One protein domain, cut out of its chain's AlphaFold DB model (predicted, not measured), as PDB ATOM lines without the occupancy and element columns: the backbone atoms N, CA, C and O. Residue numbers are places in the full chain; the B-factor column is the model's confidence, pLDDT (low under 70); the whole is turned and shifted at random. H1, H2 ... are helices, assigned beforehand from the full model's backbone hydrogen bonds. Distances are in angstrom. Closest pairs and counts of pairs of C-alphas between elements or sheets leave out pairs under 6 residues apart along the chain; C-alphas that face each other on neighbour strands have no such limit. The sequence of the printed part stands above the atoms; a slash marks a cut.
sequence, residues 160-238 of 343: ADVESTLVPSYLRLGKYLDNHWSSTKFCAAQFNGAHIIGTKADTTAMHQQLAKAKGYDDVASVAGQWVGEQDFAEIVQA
ATOM      1  N   ALA A 160     -23.542  25.552 -52.750       94.62
ATOM      2  CA  ALA A 160     -22.775  24.906 -51.694       94.62
ATOM      3  C   ALA A 160     -22.558  25.880 -50.527       94.62
ATOM      4  O   ALA A 160     -22.864  27.071 -50.645       94.62
ATOM      5  N   ASP A 161     -22.030  25.369 -49.414       93.81
ATOM      6  CA  ASP A 161     -21.676  26.156 -48.226       93.81
ATOM      7  C   ASP A 161     -22.849  27.051 -47.784       93.81
ATOM      8  O   ASP A 161     -22.715  28.271 -47.630       93.81
ATOM      9  N   VAL A 162     -24.035  26.433 -47.666       94.12
ATOM     10  CA  VAL A 162     -25.342  27.101 -47.509       94.12
ATOM     11  C   VAL A 162     -25.388  28.058 -46.322       94.12
ATOM     12  O   VAL A 162     -26.156  29.012 -46.339       94.12
ATOM     13  N   GLU A 163     -24.540  27.848 -45.322       92.25
ATOM     14  CA  GLU A 163     -24.386  28.692 -44.141       92.25
ATOM     15  C   GLU A 163     -23.851  30.084 -44.461       92.25
ATOM     16  O   GLU A 163     -24.211  31.052 -43.797       92.25
ATOM     17  N   SER A 164     -23.002  30.184 -45.483       92.12
ATOM     18  CA  SER A 164     -22.420  31.450 -45.935       92.12
ATOM     19  C   SER A 164     -23.089  31.993 -47.197       92.12
ATOM     20  O   SER A 164     -23.042  33.197 -47.434       92.12
ATOM     21  N   THR A 165     -23.740  31.133 -47.988       94.00
ATOM     22  CA  THR A 165     -24.380  31.526 -49.249       94.00
ATOM     23  C   THR A 165     -25.882  31.784 -49.092       94.00
ATOM     24  O   THR A 165     -26.348  32.897 -49.323       94.00
ATOM     25  N   LEU A 166     -26.654  30.777 -48.678       95.19
ATOM     26  CA  LEU A 166     -28.118  30.813 -48.676       95.19
ATOM     27  C   LEU A 166     -28.713  31.378 -47.379       95.19
ATOM     28  O   LEU A 166     -29.602  32.229 -47.426       95.19
ATOM     29  N   VAL A 167     -28.260  30.887 -46.224       95.94
ATOM     30  CA  VAL A 167     -28.839  31.205 -44.908       95.94
ATOM     31  C   VAL A 167     -28.864  32.715 -44.645       95.94
ATOM     32  O   VAL A 167     -29.925  33.200 -44.244       95.94
ATOM     33  N   PRO A 168     -27.794  33.493 -44.908       95.81
ATOM     34  CA  PRO A 168     -27.822  34.933 -44.671       95.81
ATOM     35  C   PRO A 168     -28.917  35.638 -45.482       95.81
ATOM     36  O   PRO A 168     -29.697  36.398 -44.912       95.81
ATOM     37  N   SER A 169     -29.031  35.336 -46.781       96.25
ATOM     38  CA  SER A 169     -30.067  35.910 -47.655       96.25
ATOM     39  C   SER A 169     -31.473  35.491 -47.218       96.25
ATOM     40  O   SER A 169     -32.366  36.329 -47.098       96.25
ATOM     41  N   TYR A 170     -31.666  34.223 -46.840       97.00
ATOM     42  CA  TYR A 170     -32.950  33.737 -46.332       97.00
ATOM     43  C   TYR A 170     -33.391  34.445 -45.038       97.00
ATOM     44  O   TYR A 170     -34.562  34.796 -44.895       97.00
ATOM     45  N   LEU A 171     -32.467  34.705 -44.105       97.44
ATOM     46  CA  LEU A 171     -32.757  35.460 -42.879       97.44
ATOM     47  C   LEU A 171     -33.151  36.912 -43.178       97.44
ATOM     48  O   LEU A 171     -34.090  37.427 -42.569       97.44
ATOM     49  N   ARG A 172     -32.452  37.567 -44.115       97.75
ATOM     50  CA  ARG A 172     -32.747  38.947 -44.530       97.75
ATOM     51  C   ARG A 172     -34.106  39.056 -45.210       97.75
ATOM     52  O   ARG A 172     -34.886  39.927 -44.832       97.75
ATOM     53  N   LEU A 173     -34.417  38.136 -46.123       96.75
ATOM     54  CA  LEU A 173     -35.731  38.031 -46.758       96.75
ATOM     55  C   LEU A 173     -36.831  37.754 -45.732       96.75
ATOM     56  O   LEU A 173     -37.858  38.421 -45.752       96.75
ATOM     57  N   GLY A 174     -36.604  36.824 -44.800       96.00
ATOM     58  CA  GLY A 174     -37.552  36.537 -43.727       96.00
ATOM     59  C   GLY A 174     -37.890  37.781 -42.904       96.00
ATOM     60  O   GLY A 174     -39.062  38.026 -42.636       96.00
ATOM     61  N   LYS A 175     -36.886  38.598 -42.554       96.56
ATOM     62  CA  LYS A 175     -37.098  39.859 -41.826       96.56
ATOM     63  C   LYS A 175     -37.812  40.907 -42.684       96.56
ATOM     64  O   LYS A 175     -38.724  41.561 -42.195       96.56
ATOM     65  N   TYR A 176     -37.398  41.073 -43.941       96.81
ATOM     66  CA  TYR A 176     -37.967  42.065 -44.860       96.81
ATOM     67  C   TYR A 176     -39.440  41.786 -45.196       96.81
ATOM     68  O   TYR A 176     -40.248  42.707 -45.218       96.81
ATOM     69  N   LEU A 177     -39.800  40.517 -45.399       95.06
ATOM     70  CA  LEU A 177     -41.163  40.084 -45.732       95.06
ATOM     71  C   LEU A 177     -42.060  39.894 -44.495       95.06
ATOM     72  O   LEU A 177     -43.151  39.336 -44.617       95.06
ATOM     73  N   ASP A 178     -41.588  40.306 -43.315       94.56
ATOM     74  CA  ASP A 178     -42.249  40.117 -42.017       94.56
ATOM     75  C   ASP A 178     -42.665  38.656 -41.749       94.56
ATOM     76  O   ASP A 178     -43.725  38.351 -41.202       94.56
ATOM     77  N   ASN A 179     -41.829  37.695 -42.164       96.19
ATOM     78  CA  ASN A 179     -42.097  36.291 -41.883       96.19
ATOM     79  C   ASN A 179     -41.912  36.006 -40.392       96.19
ATOM     80  O   ASN A 179     -40.916  36.411 -39.780       96.19
ATOM     81  N   HIS A 180     -42.821  35.220 -39.817       96.12
ATOM     82  CA  HIS A 180     -42.763  34.892 -38.400       96.12
ATOM     83  C   HIS A 180     -41.445  34.183 -38.057       96.12
ATOM     84  O   HIS A 180     -41.097  33.154 -38.646       96.12
ATOM     85  N   TRP A 181     -40.736  34.697 -37.047       95.56
ATOM     86  CA  TRP A 181     -39.396  34.232 -36.685       95.56
ATOM     87  C   TRP A 181     -39.309  32.710 -36.509       95.56
ATOM     88  O   TRP A 181     -38.380  32.088 -37.018       95.56
ATOM     89  N   SER A 182     -40.278  32.078 -35.837       96.62
ATOM     90  CA  SER A 182     -40.246  30.623 -35.627       96.62
ATOM     91  C   SER A 182     -40.292  29.823 -36.931       96.62
ATOM     92  O   SER A 182     -39.691  28.754 -36.986       96.62
ATOM     93  N   SER A 183     -40.966  30.334 -37.968       96.19
ATOM     94  CA  SER A 183     -40.999  29.703 -39.291       96.19
ATOM     95  C   SER A 183     -39.640  29.842 -39.975       96.19
ATOM     96  O   SER A 183     -39.025  28.837 -40.330       96.19
ATOM     97  N   THR A 184     -39.106  31.067 -40.038       96.69
ATOM     98  CA  THR A 184     -37.779  31.325 -40.615       96.69
ATOM     99  C   THR A 184     -36.691  30.513 -39.918       96.69
ATOM    100  O   THR A 184     -35.888  29.857 -40.576       96.69
ATOM    101  N   LYS A 185     -36.685  30.494 -38.580       96.88
ATOM    102  CA  LYS A 185     -35.747  29.705 -37.775       96.88
ATOM    103  C   LYS A 185     -35.868  28.213 -38.066       96.88
ATOM    104  O   LYS A 185     -34.845  27.545 -38.182       96.88
ATOM    105  N   PHE A 186     -37.092  27.688 -38.156       96.12
ATOM    106  CA  PHE A 186     -37.319  26.275 -38.449       96.12
ATOM    107  C   PHE A 186     -36.717  25.891 -39.803       96.12
ATOM    108  O   PHE A 186     -35.939  24.940 -39.855       96.12
ATOM    109  N   CYS A 187     -37.019  26.656 -40.856       96.75
ATOM    110  CA  CYS A 187     -36.500  26.414 -42.202       96.75
ATOM    111  C   CYS A 187     -34.977  26.567 -42.268       96.75
ATOM    112  O   CYS A 187     -34.301  25.653 -42.726       96.75
ATOM    113  N   ALA A 188     -34.425  27.661 -41.732       95.69
ATOM    114  CA  ALA A 188     -32.980  27.889 -41.717       95.69
ATOM    115  C   ALA A 188     -32.216  26.771 -40.986       95.69
ATOM    116  O   ALA A 188     -31.111  26.422 -41.383       95.69
ATOM    117  N   ALA A 189     -32.814  26.175 -39.949       94.44
ATOM    118  CA  ALA A 189     -32.235  25.043 -39.227       94.44
ATOM    119  C   ALA A 189     -32.338  23.695 -39.970       94.44
ATOM    120  O   ALA A 189     -31.685  22.740 -39.554       94.44
ATOM    121  N   GLN A 190     -33.160  23.589 -41.023       94.81
ATOM    122  CA  GLN A 190     -33.176  22.409 -41.899       94.81
ATOM    123  C   GLN A 190     -32.124  22.494 -43.008       94.81
ATOM    124  O   GLN A 190     -31.808  21.466 -43.616       94.81
ATOM    125  N   PHE A 191     -31.598  23.691 -43.293       94.94
ATOM    126  CA  PHE A 191     -30.727  23.882 -44.441       94.94
ATOM    127  C   PHE A 191     -29.414  23.115 -44.299       94.94
ATOM    128  O   PHE A 191     -28.737  23.158 -43.275       94.94
ATOM    129  N   ASN A 192     -29.070  22.389 -45.357       91.19
ATOM    130  CA  ASN A 192     -27.893  21.548 -45.447       91.19
ATOM    131  C   ASN A 192     -27.513  21.354 -46.922       91.19
ATOM    132  O   ASN A 192     -28.378  21.313 -47.797       91.19
ATOM    133  N   GLY A 193     -26.228  21.199 -47.222       88.38
ATOM    134  CA  GLY A 193     -25.760  21.141 -48.602       88.38
ATOM    135  C   GLY A 193     -24.392  20.497 -48.765       88.38
ATOM    136  O   GLY A 193     -23.870  19.843 -47.868       88.38
ATOM    137  N   ALA A 194     -23.822  20.658 -49.958       90.31
ATOM    138  CA  ALA A 194     -22.425  20.320 -50.183       90.31
ATOM    139  C   ALA A 194     -21.530  21.359 -49.494       90.31
ATOM    140  O   ALA A 194     -21.848  22.545 -49.514       90.31
ATOM    141  N   HIS A 195     -20.406  20.910 -48.941       90.94
ATOM    142  CA  HIS A 195     -19.394  21.776 -48.338       90.94
ATOM    143  C   HIS A 195     -18.156  21.755 -49.229       90.94
ATOM    144  O   HIS A 195     -17.566  20.688 -49.425       90.94
ATOM    145  N   ILE A 196     -17.808  22.900 -49.813       90.31
ATOM    146  CA  ILE A 196     -16.627  23.039 -50.676       90.31
ATOM    147  C   ILE A 196     -15.530  23.758 -49.901       90.31
ATOM    148  O   ILE A 196     -14.390  23.295 -49.873       90.31
ATOM    149  N   ILE A 197     -15.884  24.879 -49.273       89.44
ATOM    150  CA  ILE A 197     -14.966  25.707 -48.486       89.44
ATOM    151  C   ILE A 197     -15.269  25.567 -46.994       89.44
ATOM    152  O   ILE A 197     -14.350  25.481 -46.179       89.44
ATOM    153  N   GLY A 198     -16.554  25.558 -46.641       81.88
ATOM    154  CA  GLY A 198     -17.026  25.558 -45.269       81.88
ATOM    155  C   GLY A 198     -16.652  24.283 -44.527       81.88
ATOM    156  O   GLY A 198     -16.560  23.188 -45.083       81.88
ATOM    157  N   THR A 199     -16.452  24.423 -43.224       85.75
ATOM    158  CA  THR A 199     -16.154  23.308 -42.335       85.75
ATOM    159  C   THR A 199     -17.402  22.868 -41.582       85.75
ATOM    160  O   THR A 199     -18.333  23.634 -41.343       85.75
ATOM    161  N   LYS A 200     -17.386  21.631 -41.078       83.69
ATOM    162  CA  LYS A 200     -18.424  21.145 -40.154       83.69
ATOM    163  C   LYS A 200     -18.545  22.008 -38.886       83.69
ATOM    164  O   LYS A 200     -19.598  22.017 -38.241       83.69
ATOM    165  N   ALA A 201     -17.470  22.698 -38.496       86.75
ATOM    166  CA  ALA A 201     -17.488  23.617 -37.364       86.75
ATOM    167  C   ALA A 201     -18.345  24.852 -37.668       86.75
ATOM    168  O   ALA A 201     -19.127  25.247 -36.806       86.75
ATOM    169  N   ASP A 202     -18.284  25.378 -38.895       84.12
ATOM    170  CA  ASP A 202     -19.087  26.525 -39.335       84.12
ATOM    171  C   ASP A 202     -20.585  26.191 -39.299       84.12
ATOM    172  O   ASP A 202     -21.374  26.909 -38.682       84.12
ATOM    173  N   THR A 203     -20.962  25.019 -39.822       85.00
ATOM    174  CA  THR A 203     -22.331  24.477 -39.727       85.00
ATOM    175  C   THR A 203     -22.808  24.369 -38.287       85.00
ATOM    176  O   THR A 203     -23.919  24.767 -37.933       85.00
ATOM    177  N   THR A 204     -21.953  23.822 -37.419       89.81
ATOM    178  CA  THR A 204     -22.287  23.616 -36.009       89.81
ATOM    179  C   THR A 204     -22.466  24.952 -35.290       89.81
ATOM    180  O   THR A 204     -23.412  25.102 -34.515       89.81
ATOM    181  N   ALA A 205     -21.594  25.925 -35.555       89.00
ATOM    182  CA  ALA A 205     -21.664  27.256 -34.967       89.00
ATOM    183  C   ALA A 205     -22.953  27.980 -35.380       89.00
ATOM    184  O   ALA A 205     -23.683  28.472 -34.513       89.00
ATOM    185  N   MET A 206     -23.288  27.958 -36.672       90.06
ATOM    186  CA  MET A 206     -24.530  28.531 -37.187       90.06
ATOM    187  C   MET A 206     -25.762  27.885 -36.538       90.06
ATOM    188  O   MET A 206     -26.628  28.591 -36.019       90.06
ATOM    189  N   HIS A 207     -25.838  26.550 -36.496       90.50
ATOM    190  CA  HIS A 207     -26.962  25.850 -35.863       90.50
ATOM    191  C   HIS A 207     -27.092  26.170 -34.372       90.50
ATOM    192  O   HIS A 207     -28.205  26.359 -33.879       90.50
ATOM    193  N   GLN A 208     -25.980  26.272 -33.639       92.19
ATOM    194  CA  GLN A 208     -26.006  26.666 -32.230       92.19
ATOM    195  C   GLN A 208     -26.509  28.098 -32.039       92.19
ATOM    196  O   GLN A 208     -27.256  28.355 -31.090       92.19
ATOM    197  N   GLN A 209     -26.122  29.020 -32.921       92.25
ATOM    198  CA  GLN A 209     -26.603  30.395 -32.875       92.25
ATOM    199  C   GLN A 209     -28.107  30.462 -33.176       92.25
ATOM    200  O   GLN A 209     -28.862  31.013 -32.373       92.25
ATOM    201  N   LEU A 210     -28.561  29.823 -34.260       94.06
ATOM    202  CA  LEU A 210     -29.982  29.733 -34.613       94.06
ATOM    203  C   LEU A 210     -30.805  29.111 -33.479       94.06
ATOM    204  O   LEU A 210     -31.857  29.634 -33.116       94.06
ATOM    205  N   ALA A 211     -30.319  28.027 -32.868       94.31
ATOM    206  CA  ALA A 211     -31.007  27.347 -31.774       94.31
ATOM    207  C   ALA A 211     -31.258  28.273 -30.570       94.31
ATOM    208  O   ALA A 211     -32.347  28.226 -29.992       94.31
ATOM    209  N   LYS A 212     -30.300  29.145 -30.232       95.44
ATOM    210  CA  LYS A 212     -30.394  30.088 -29.102       95.44
ATOM    211  C   LYS A 212     -31.197  31.353 -29.423       95.44
ATOM    212  O   LYS A 212     -31.764  31.942 -28.507       95.44
ATOM    213  N   ALA A 213     -31.262  31.742 -30.692       97.00
ATOM    214  CA  ALA A 213     -31.926  32.961 -31.134       97.00
ATOM    215  C   ALA A 213     -33.450  32.934 -30.909       97.00
ATOM    216  O   ALA A 213     -34.138  31.944 -31.206       97.00
ATOM    217  N   LYS A 214     -33.971  34.043 -30.384       96.50
ATOM    218  CA  LYS A 214     -35.380  34.316 -30.066       96.50
ATOM    219  C   LYS A 214     -36.020  35.320 -31.027       96.50
ATOM    220  O   LYS A 214     -37.244  35.371 -31.080       96.50
ATOM    221  N   GLY A 215     -35.219  36.045 -31.804       96.62
ATOM    222  CA  GLY A 215     -35.679  36.896 -32.897       96.62
ATOM    223  C   GLY A 215     -34.598  37.128 -33.951       96.62
ATOM    224  O   GLY A 215     -33.469  36.658 -33.816       96.62
ATOM    225  N   TYR A 216     -34.943  37.887 -34.993       96.81
ATOM    226  CA  TYR A 216     -34.023  38.213 -36.087       96.81
ATOM    227  C   TYR A 216     -32.767  38.960 -35.628       96.81
ATOM    228  O   TYR A 216     -31.686  38.737 -36.168       96.81
ATOM    229  N   ASP A 217     -32.882  39.822 -34.618       95.19
ATOM    230  CA  ASP A 217     -31.746  40.623 -34.154       95.19
ATOM    231  C   ASP A 217     -30.654  39.764 -33.487       95.19
ATOM    232  O   ASP A 217     -29.473  40.093 -33.584       95.19
ATOM    233  N   ASP A 218     -31.010  38.595 -32.936       96.19
ATOM    234  CA  ASP A 218     -30.055  37.636 -32.357       96.19
ATOM    235  C   ASP A 218     -29.174  36.942 -33.418       96.19
ATOM    236  O   ASP A 218     -28.166  36.303 -33.095       96.19
ATOM    237  N   VAL A 219     -29.553  37.041 -34.696       95.31
ATOM    238  CA  VAL A 219     -28.836  36.443 -35.833       95.31
ATOM    239  C   VAL A 219     -28.277  37.485 -36.796       95.31
ATOM    240  O   VAL A 219     -27.859  37.137 -37.898       95.31
ATOM    241  N   ALA A 220     -28.192  38.752 -36.378       93.94
ATOM    242  CA  ALA A 220     -27.625  39.824 -37.196       93.94
ATOM    243  C   ALA A 220     -26.186  39.526 -37.660       93.94
ATOM    244  O   ALA A 220     -25.829  39.841 -38.790       93.94
ATOM    245  N   SER A 221     -25.371  38.848 -36.840       91.62
ATOM    246  CA  SER A 221     -24.013  38.450 -37.246       91.62
ATOM    247  C   SER A 221     -23.987  37.396 -38.358       91.62
ATOM    248  O   SER A 221     -23.008  37.330 -39.092       91.62
ATOM    249  N   VAL A 222     -25.038  36.575 -38.481       91.81
ATOM    250  CA  VAL A 222     -25.191  35.577 -39.556       91.81
ATOM    251  C   VAL A 222     -25.771  36.234 -40.802       91.81
ATOM    252  O   VAL A 222     -25.295  35.998 -41.905       91.81
ATOM    253  N   ALA A 223     -26.787  37.080 -40.630       92.06
ATOM    254  CA  ALA A 223     -27.444  37.780 -41.729       92.06
ATOM    255  C   ALA A 223     -26.532  38.823 -42.403       92.06
ATOM    256  O   ALA A 223     -26.677  39.085 -43.599       92.06
ATOM    257  N   GLY A 224     -25.593  39.405 -41.652       92.12
ATOM    258  CA  GLY A 224     -24.770  40.521 -42.104       92.12
ATOM    259  C   GLY A 224     -25.568  41.827 -42.114       92.12
ATOM    260  O   GLY A 224     -26.310  42.129 -41.180       92.12
ATOM    261  N   GLN A 225     -25.406  42.630 -43.164       92.69
ATOM    262  CA  GLN A 225     -26.207  43.845 -43.342       92.69
ATOM    263  C   GLN A 225     -27.659  43.481 -43.671       92.69
ATOM    264  O   GLN A 225     -27.892  42.582 -44.467       92.69
ATOM    265  N   TRP A 226     -28.644  44.182 -43.104       94.19
ATOM    266  CA  TRP A 226     -30.069  43.920 -43.355       94.19
ATOM    267  C   TRP A 226     -30.539  44.495 -44.700       94.19
ATOM    268  O   TRP A 226     -31.309  45.448 -44.745       94.19
ATOM    269  N   VAL A 227     -30.064  43.893 -45.789       94.69
ATOM    270  CA  VAL A 227     -30.322  44.265 -47.193       94.69
ATOM    271  C   VAL A 227     -31.417  43.411 -47.858       94.69
ATOM    272  O   VAL A 227     -31.354  43.099 -49.042       94.69
ATOM    273  N   GLY A 228     -32.430  42.993 -47.088       92.94
ATOM    274  CA  GLY A 228     -33.472  42.070 -47.568       92.94
ATOM    275  C   GLY A 228     -34.343  42.631 -48.697       92.94
ATOM    276  O   GLY A 228     -34.830  41.869 -49.528       92.94
ATOM    277  N   GLU A 229     -34.494  43.955 -48.768       95.19
ATOM    278  CA  GLU A 229     -35.142  44.631 -49.896       95.19
ATOM    279  C   GLU A 229     -34.342  44.442 -51.192       95.19
ATOM    280  O   GLU A 229     -34.930  44.134 -52.228       95.19
ATOM    281  N   GLN A 230     -33.005  44.553 -51.136       95.38
ATOM    282  CA  GLN A 230     -32.149  44.276 -52.289       95.38
ATOM    283  C   GLN A 230     -32.193  42.795 -52.680       95.38
ATOM    284  O   GLN A 230     -32.389  42.509 -53.859       95.38
ATOM    285  N   ASP A 231     -32.098  41.865 -51.715       93.75
ATOM    286  CA  ASP A 231     -32.243  40.424 -51.997       93.75
ATOM    287  C   ASP A 231     -33.573  40.149 -52.730       93.75
ATOM    288  O   ASP A 231     -33.625  39.392 -53.700       93.75
ATOM    289  N   PHE A 232     -34.668  40.781 -52.287       93.94
ATOM    290  CA  PHE A 232     -35.980  40.624 -52.911       93.94
ATOM    291  C   PHE A 232     -36.033  41.242 -54.314       93.94
ATOM    292  O   PHE A 232     -36.545  40.612 -55.240       93.94
ATOM    293  N   ALA A 233     -35.481  42.444 -54.499       92.88
ATOM    294  CA  ALA A 233     -35.422  43.109 -55.797       92.88
ATOM    295  C   ALA A 233     -34.620  42.297 -56.829       92.88
ATOM    296  O   ALA A 233     -35.053  42.166 -57.974       92.88
ATOM    297  N   GLU A 234     -33.504  41.687 -56.422       93.19
ATOM    298  CA  GLU A 234     -32.714  40.787 -57.271       93.19
ATOM    299  C   GLU A 234     -33.520  39.549 -57.689       93.19
ATOM    300  O   GLU A 234     -33.482  39.150 -58.856       93.19
ATOM    301  N   ILE A 235     -34.306  38.966 -56.774       89.88
ATOM    302  CA  ILE A 235     -35.211  37.852 -57.090       89.88
ATOM    303  C   ILE A 235     -36.266  38.285 -58.115       89.88
ATOM    304  O   ILE A 235     -36.488  37.566 -59.091       89.88
ATOM    305  N   VAL A 236     -36.900  39.446 -57.924       88.81
ATOM    306  CA  VAL A 236     -37.905  39.979 -58.859       88.81
ATOM    307  C   VAL A 236     -37.285  40.202 -60.236       88.81
ATOM    308  O   VAL A 236     -37.799  39.680 -61.225       88.81
ATOM    309  N   GLN A 237     -36.129  40.860 -60.309       90.62
ATOM    310  CA  GLN A 237     -35.413  41.085 -61.564       90.62
ATOM    311  C   GLN A 237     -35.035  39.761 -62.255       90.62
ATOM    312  O   GLN A 237     -35.187  39.611 -63.472       90.62
ATOM    313  N   ALA A 238     -34.577  38.763 -61.493       88.00
ATOM    314  CA  ALA A 238     -34.256  37.431 -62.003       88.00
ATOM    315  C   ALA A 238     -35.488  36.645 -62.484       88.00
ATOM    316  O   ALA A 238     -35.346  35.719 -63.285       88.00
TER     317      ALA A 238
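This is residues 160 to 238 of the 343 residues of the protein "Dus domain-containing protein" of Phlebia centrifuga (UniProt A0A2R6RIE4). The longest helix, H1, runs through the middle, with H2 and H4 packed along it and H3 reaching it near its first residues. H5 turns off about crosswise from H1, and its residues 233 to 238 stick out. The printed part has 79 residues, with five named helices in the order H1 to H5 and no named strand: all helix. It is compact, with a radius of gyration of the C-alphas of 12.2 A and spans of 32 by 29 by 19 A.

Start at H1, residues 162 to 176, the hub, which touches four helices. H2, residues 181 to 188, forms a helical hairpin with it, at a shallow tilt of 23 degrees; the closest C-alphas are Gly 174 and Thr 184, 6.1 A. H3, residues 200 to 212, only just touches H1, with 3 pairs of C-alphas within 8 A; the closest are Glu 163 and Thr 203, 6.4 A. H4, residues 216 to 223, touches H1 at C-alphas 223 and 168, their closest, 4.1 A. H5, residues 228 to 238, is about perpendicular to H1 at 75 degrees, closest at C-alphas 228 and 172, 4.4 A; it is apart from H2, H3 and H4. Every O i to N i+4 pair is within hydrogen-bond range in H2, H3 and H5, but 8 of 11 in H1 and 1 of 4 in H4, where 4 of 5 O i to N i+3 pairs are.

Find C-alpha 162 at (-25.342, 27.101, -47.509); H1 runs 19.8 A from there. H3 spans 18.6 A and H5 15.2 A, ending at C-alpha 238, (-34.256, 37.431, -62.003).

C-alphas 201 and 237 are farthest apart, 34.8 A. The H2 to H3 link is long. The printed part has no cut, and no printed residue is under 70 in pLDDT.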